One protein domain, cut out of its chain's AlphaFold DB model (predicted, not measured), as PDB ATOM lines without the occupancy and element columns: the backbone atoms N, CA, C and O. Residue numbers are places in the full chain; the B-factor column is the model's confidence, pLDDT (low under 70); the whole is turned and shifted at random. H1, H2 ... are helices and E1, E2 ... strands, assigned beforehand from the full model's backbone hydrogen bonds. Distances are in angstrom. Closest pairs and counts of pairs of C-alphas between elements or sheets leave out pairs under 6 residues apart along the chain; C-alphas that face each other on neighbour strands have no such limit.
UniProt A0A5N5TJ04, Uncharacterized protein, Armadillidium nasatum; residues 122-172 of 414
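What this domain is: This is residues 122 to 172 of the 414 residues of an uncharacterized protein of Armadillidium nasatum (UniProt A0A5N5TJ04). There is little regular structure: a small two-stranded hairpin, E1 and E2, with the short helix H1 packed on E1, and a long loop, residues 146 to 156, joining the two strands at one end of the hairpin. After E2 the last stretch folds back, and residues 169 to 170 pair antiparallel with residues 159 to 160 of E2. The 51 printed residues, with H1, E1, E2 in that order, are mixed in class, with 19 in named elements; the whole is only just compact, close to loose, radius of gyration of the C-alphas 11.5 A, spans 32 by 22 by 14 A.

Where its parts are: H1, residues 122 to 130, begins at C-alpha 122 (37.109, 52.042, -36.144) and is 12.7 A long. E1, residues 141 to 145, is 13.3 A long. E2, residues 157 to 161, is 13.2 A long and ends at C-alpha 161 (39.187, 42.650, -24.792).

How they stand to each other: H1 touches E1, the closest C-alphas, of Gly 124 and Phe 141, being 5.2 A apart. H1 and E2 are near each other. The hairpin E1 and E2 is antiparallel at 150 degrees; N 142 and O 160 are 2.8 A apart, within hydrogen-bond range. In H1 every O i to N i+4 pair is within range.

The domain as a whole: The farthest C-alphas, of Gly 137 and Asn 151, are 32.3 A apart. The printed part has no cut. The link E1 to E2 is long. Residues 146 to 156 and 172 have pLDDT under 70.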
ATOM      1  N   GLN A 122      36.803  52.705 -34.876       81.44
ATOM      2  CA  GLN A 122      37.109  52.042 -36.144       81.44
ATOM      3  C   GLN A 122      38.386  51.204 -36.062       81.44
ATOM      4  O   GLN A 122      38.387  50.071 -36.531       81.44
ATOM      5  N   LEU A 123      39.446  51.701 -35.408       84.25
ATOM      6  CA  LEU A 123      40.668  50.913 -35.226       84.25
ATOM      7  C   LEU A 123      40.406  49.635 -34.410       84.25
ATOM      8  O   LEU A 123      40.916  48.577 -34.764       84.25
ATOM      9  N   GLY A 124      39.598  49.710 -33.348       84.94
ATOM     10  CA  GLY A 124      39.210  48.535 -32.561       84.94
ATOM     11  C   GLY A 124      38.482  47.481 -33.401       84.94
ATOM     12  O   GLY A 124      38.834  46.304 -33.338       84.94
ATOM     13  N   LYS A 125      37.535  47.913 -34.248       85.12
ATOM     14  CA  LYS A 125      36.826  47.034 -35.194       85.12
ATOM     15  C   LYS A 125      37.777  46.391 -36.206       85.12
ATOM     16  O   LYS A 125      37.749  45.178 -36.376       85.12
ATOM     17  N   LEU A 126      38.675  47.175 -36.804       87.56
ATOM     18  CA  LEU A 126      39.649  46.693 -37.790       87.56
ATOM     19  C   LEU A 126      40.647  45.684 -37.190       87.56
ATOM     20  O   LEU A 126      41.035  44.706 -37.834       87.56
ATOM     21  N   ILE A 127      41.038  45.870 -35.925       87.56
ATOM     22  CA  ILE A 127      41.819  44.865 -35.190       87.56
ATOM     23  C   ILE A 127      40.996  43.583 -35.007       87.56
ATOM     24  O   ILE A 127      41.527  42.496 -35.202       87.56
ATOM     25  N   GLY A 128      39.705  43.689 -34.690       86.62
ATOM     26  CA  GLY A 128      38.799  42.542 -34.554       86.62
ATOM     27  C   GLY A 128      38.566  41.736 -35.834       86.62
ATOM     28  O   GLY A 128      38.351  40.525 -35.783       86.62
ATOM     29  N   GLU A 129      38.651  42.384 -36.996       89.00
ATOM     30  CA  GLU A 129      38.572  41.716 -38.301       89.00
ATOM     31  C   GLU A 129      39.811  40.858 -38.596       89.00
ATOM     32  O   GLU A 129      39.716  39.839 -39.280       89.00
ATOM     33  N   SER A 130      40.971  41.248 -38.060       87.62
ATOM     34  CA  SER A 130      42.274  40.647 -38.372       87.62
ATOM     35  C   SER A 130      42.870  39.799 -37.243       87.62
ATOM     36  O   SER A 130      43.755  38.977 -37.491       87.62
ATOM     37  N   ALA A 131      42.394  39.960 -36.008       87.94
ATOM     38  CA  ALA A 131      42.920  39.300 -34.822       87.94
ATOM     39  C   ALA A 131      41.803  38.859 -33.867       87.94
ATOM     40  O   ALA A 131      40.718  39.427 -33.819       87.94
ATOM     41  N   TYR A 132      42.096  37.841 -33.060       90.19
ATOM     42  CA  TYR A 132      41.218  37.350 -32.000       90.19
ATOM     43  C   TYR A 132      41.952  37.347 -30.661       90.19
ATOM     44  O   TYR A 132      43.179  37.243 -30.585       90.19
ATOM     45  N   CYS A 133      41.194  37.479 -29.576       88.50
ATOM     46  CA  CYS A 133      41.733  37.453 -28.230       88.50
ATOM     47  C   CYS A 133      42.292  36.059 -27.947       88.50
ATOM     48  O   CYS A 133      41.585  35.060 -28.057       88.50
ATOM     49  N   ARG A 134      43.559  35.978 -27.534       88.19
ATOM     50  CA  ARG A 134      44.217  34.694 -27.254       88.19
ATOM     51  C   ARG A 134      43.597  33.934 -26.075       88.19
ATOM     52  O   ARG A 134      43.743  32.720 -26.016       88.19
ATOM     53  N   SER A 135      42.958  34.639 -25.141       87.50
ATOM     54  CA  SER A 135      42.380  34.032 -23.938       87.50
ATOM     55  C   SER A 135      40.953  33.521 -24.178       87.50
ATOM     56  O   SER A 135      40.680  32.355 -23.922       87.50
ATOM     57  N   CYS A 136      40.058  34.348 -24.737       90.81
ATOM     58  CA  CYS A 136      38.637  34.001 -24.901       90.81
ATOM     59  C   CYS A 136      38.168  33.813 -26.357       90.81
ATOM     60  O   CYS A 136      36.997  33.533 -26.584       90.81
ATOM     61  N   GLY A 137      39.030  34.030 -27.356       88.25
ATOM     62  CA  GLY A 137      38.663  33.967 -28.780       88.25
ATOM     63  C   GLY A 137      37.809  35.138 -29.290       88.25
ATOM     64  O   GLY A 137      37.493  35.183 -30.477       88.25
ATOM     65  N   GLY A 138      37.452  36.094 -28.426       87.56
ATOM     66  CA  GLY A 138      36.646  37.263 -28.783       87.56
ATOM     67  C   GLY A 138      37.327  38.176 -29.806       87.56
ATOM     68  O   GLY A 138      38.554  38.269 -29.842       87.56
ATOM     69  N   ARG A 139      36.528  38.856 -30.631       87.88
ATOM     70  CA  ARG A 139      37.006  39.768 -31.689       87.88
ATOM     71  C   ARG A 139      36.767  41.241 -31.377       87.88
ATOM     72  O   ARG A 139      37.286  42.103 -32.070       87.88
ATOM     73  N   ASP A 140      36.037  41.539 -30.310       87.75
ATOM     74  CA  ASP A 140      35.774  42.913 -29.911       87.75
ATOM     75  C   ASP A 140      36.870  43.428 -28.982       87.75
ATOM     76  O   ASP A 140      37.117  42.883 -27.896       87.75
ATOM     77  N   PHE A 141      37.516  44.507 -29.420       87.94
ATOM     78  CA  PHE A 141      38.565  45.179 -28.671       87.94
ATOM     79  C   PHE A 141      38.271  46.663 -28.492       87.94
ATOM     80  O   PHE A 141      37.862  47.364 -29.422       87.94
ATOM     81  N   LYS A 142      38.573  47.166 -27.297       87.31
ATOM     82  CA  LYS A 142      38.465  48.574 -26.933       87.31
ATOM     83  C   LYS A 142      39.850  49.171 -26.724       87.31
ATOM     84  O   LYS A 142      40.685  48.601 -26.027       87.31
ATOM     85  N   ILE A 143      40.090  50.341 -27.312       85.00
ATOM     86  CA  ILE A 143      41.344  51.083 -27.160       85.00
ATOM     87  C   ILE A 143      41.124  52.206 -26.150       85.00
ATOM     88  O   ILE A 143      40.449  53.198 -26.438       85.00
ATOM     89  N   GLU A 144      41.716  52.072 -24.969       78.25
ATOM     90  CA  GLU A 144      41.598  53.048 -23.884       78.25
ATOM     91  C   GLU A 144      42.933  53.748 -23.625       78.25
ATOM     92  O   GLU A 144      44.001  53.184 -23.850       78.25
ATOM     93  N   LYS A 145      42.893  54.998 -23.147       72.12
ATOM     94  CA  LYS A 145      44.108  55.668 -22.661       72.12
ATOM     95  C   LYS A 145      44.545  55.001 -21.353       72.12
ATOM     96  O   LYS A 145      43.715  54.795 -20.468       72.12
ATOM     97  N   ALA A 146      45.829  54.676 -21.225       67.12
ATOM     98  CA  ALA A 146      46.358  54.083 -19.998       67.12
ATOM     99  C   ALA A 146      46.242  55.071 -18.820       67.12
ATOM    100  O   ALA A 146      46.535  56.250 -18.970       67.12
ATOM    101  N   LYS A 147      45.832  54.627 -17.627       60.34
ATOM    102  CA  LYS A 147      45.705  55.522 -16.460       60.34
ATOM    103  C   LYS A 147      47.100  55.927 -15.942       60.34
ATOM    104  O   LYS A 147      47.865  55.058 -15.538       60.34
ATOM    105  N   GLY A 148      47.436  57.225 -15.918       59.09
ATOM    106  CA  GLY A 148      48.686  57.733 -15.320       59.09
ATOM    107  C   GLY A 148      49.242  59.019 -15.951       59.09
ATOM    108  O   GLY A 148      48.624  59.610 -16.832       59.09
ATOM    109  N   LYS A 149      50.429  59.467 -15.499       52.72
ATOM    110  CA  LYS A 149      51.169  60.580 -16.129       52.72
ATOM    111  C   LYS A 149      51.704  60.127 -17.492       52.72
ATOM    112  O   LYS A 149      52.602  59.288 -17.569       52.72
ATOM    113  N   TYR A 150      51.146  60.688 -18.559       55.00
ATOM    114  CA  TYR A 150      51.537  60.391 -19.934       55.00
ATOM    115  C   TYR A 150      52.863  61.067 -20.275       55.00
ATOM    116  O   TYR A 150      53.010  62.278 -20.132       55.00
ATOM    117  N   ASN A 151      53.822  60.290 -20.760       59.66
ATOM    118  CA  ASN A 151      54.995  60.807 -21.450       59.66
ATOM    119  C   ASN A 151      55.203  59.975 -22.724       59.66
ATOM    120  O   ASN A 151      54.619  58.904 -22.870       59.66
ATOM    121  N   LEU A 152      56.042  60.436 -23.651       64.56
ATOM    122  CA  LEU A 152      56.269  59.736 -24.928       64.56
ATOM    123  C   LEU A 152      56.884  58.329 -24.788       64.56
ATOM    124  O   LEU A 152      57.002  57.602 -25.773       64.56
ATOM    125  N   SER A 153      57.324  57.948 -23.588       60.47
ATOM    126  CA  SER A 153      57.959  56.660 -23.309       60.47
ATOM    127  C   SER A 153      57.059  55.664 -22.574       60.47
ATOM    128  O   SER A 153      57.418  54.488 -22.485       60.47
ATOM    129  N   THR A 154      55.897  56.094 -22.072       64.62
ATOM    130  CA  THR A 154      54.908  55.214 -21.441       64.62
ATOM    131  C   THR A 154      53.884  54.716 -22.466       64.62
ATOM    132  O   THR A 154      53.671  55.362 -23.495       64.62
ATOM    133  N   PRO A 155      53.266  53.538 -22.247       62.69
ATOM    134  CA  PRO A 155      52.168  53.085 -23.092       62.69
ATOM    135  C   PRO A 155      51.044  54.119 -23.022       62.69
ATOM    136  O   PRO A 155      50.507  54.382 -21.949       62.69
ATOM    137  N   PHE A 156      50.731  54.746 -24.153       63.69
ATOM    138  CA  PHE A 156      49.701  55.782 -24.205       63.69
ATOM    139  C   PHE A 156      48.300  55.175 -24.345       63.69
ATOM    140  O   PHE A 156      47.338  55.681 -23.764       63.69
ATOM    141  N   TYR A 157      48.204  54.049 -25.057       75.88
ATOM    142  CA  TYR A 157      46.978  53.283 -25.238       75.88
ATOM    143  C   TYR A 157      47.148  51.836 -24.772       75.88
ATOM    144  O   TYR A 157      48.198  51.223 -24.974       75.88
ATOM    145  N   THR A 158      46.078  51.302 -24.195       80.44
ATOM    146  CA  THR A 158      45.914  49.894 -23.843       80.44
ATOM    147  C   THR A 158      44.787  49.322 -24.689       80.44
ATOM    148  O   THR A 158      43.705  49.908 -24.772       80.44
ATOM    149  N   LEU A 159      45.045  48.180 -25.321       86.31
ATOM    150  CA  LEU A 159      44.041  47.390 -26.018       86.31
ATOM    151  C   LEU A 159      43.420  46.416 -25.017       86.31
ATOM    152  O   LEU A 159      44.135  45.601 -24.435       86.31
ATOM    153  N   LYS A 160      42.109  46.495 -24.811       88.25
ATOM    154  CA  LYS A 160      41.365  45.624 -23.898       88.25
ATOM    155  C   LYS A 160      40.387  44.760 -24.669       88.25
ATOM    156  O   LYS A 160      39.722  45.257 -25.575       88.25
ATOM    157  N   CYS A 161      40.279  43.487 -24.307       88.44
ATOM    158  CA  CYS A 161      39.187  42.650 -24.792       88.44
ATOM    159  C   CYS A 161      37.865  43.119 -24.169       88.44
ATOM    160  O   CYS A 161      37.812  43.370 -22.968       88.44
ATOM    161  N   CYS A 162      36.808  43.233 -24.976       86.19
ATOM    162  CA  CYS A 162      35.486  43.651 -24.495       86.19
ATOM    163  C   CYS A 162      34.742  42.556 -23.716       86.19
ATOM    164  O   CYS A 162      33.714  42.845 -23.115       86.19
ATOM    165  N   ASN A 163      35.231  41.311 -23.727       85.56
ATOM    166  CA  ASN A 163      34.639  40.238 -22.937       85.56
ATOM    167  C   ASN A 163      34.987  40.429 -21.448       85.56
ATOM    168  O   ASN A 163      36.157  40.308 -21.069       85.56
ATOM    169  N   GLU A 164      33.971  40.721 -20.631       78.62
ATOM    170  CA  GLU A 164      34.096  41.023 -19.198       78.62
ATOM    171  C   GLU A 164      34.741  39.875 -18.409       78.62
ATOM    172  O   GLU A 164      35.575  40.127 -17.540       78.62
ATOM    173  N   ASP A 165      34.474  38.626 -18.795       80.38
ATOM    174  CA  ASP A 165      35.033  37.435 -18.142       80.38
ATOM    175  C   ASP A 165      36.507  37.182 -18.510       80.38
ATOM    176  O   ASP A 165      37.199  36.389 -17.874       80.38
ATOM    177  N   CYS A 166      37.014  37.840 -19.558       85.38
ATOM    178  CA  CYS A 166      38.373  37.634 -20.048       85.38
ATOM    179  C   CYS A 166      39.393  38.563 -19.382       85.38
ATOM    180  O   CYS A 166      40.526  38.143 -19.135       85.38
ATOM    181  N   GLY A 167      39.047  39.845 -19.210       77.94
ATOM    182  CA  GLY A 167      39.913  40.865 -18.600       77.94
ATOM    183  C   GLY A 167      41.286  41.073 -19.261       77.94
ATOM    184  O   GLY A 167      42.171  41.669 -18.647       77.94
ATOM    185  N   LEU A 168      41.515  40.569 -20.482       83.62
ATOM    186  CA  LEU A 168      42.837  40.612 -21.109       83.62
ATOM    187  C   LEU A 168      43.144  42.019 -21.624       83.62
ATOM    188  O   LEU A 168      42.435  42.561 -22.476       83.62
ATOM    189  N   GLU A 169      44.251  42.570 -21.136       82.88
ATOM    190  CA  GLU A 169      44.771  43.870 -21.535       82.88
ATOM    191  C   GLU A 169      46.167  43.714 -22.144       82.88
ATOM    192  O   GLU A 169      47.059  43.089 -21.566       82.88
ATOM    193  N   ALA A 170      46.374  44.308 -23.314       78.12
ATOM    194  CA  ALA A 170      47.669  44.400 -23.962       78.12
ATOM    195  C   ALA A 170      48.086  45.869 -24.047       78.12
ATOM    196  O   ALA A 170      47.399  46.706 -24.632       78.12
ATOM    197  N   SER A 171      49.248  46.185 -23.485       75.75
ATOM    198  CA  SER A 171      49.899  47.475 -23.689       75.75
ATOM    199  C   SER A 171      51.361  47.246 -24.039       75.75
ATOM    200  O   SER A 171      52.019  46.350 -23.509       75.75
ATOM    201  N   ARG A 172      51.882  48.049 -24.963       68.56
ATOM    202  CA  ARG A 172      53.306  48.063 -25.285       68.56
ATOM    203  C   ARG A 172      53.779  49.501 -25.277       68.56
ATOM    204  O   ARG A 172      53.081  50.396 -25.746       68.56
TER     205      ARG A 172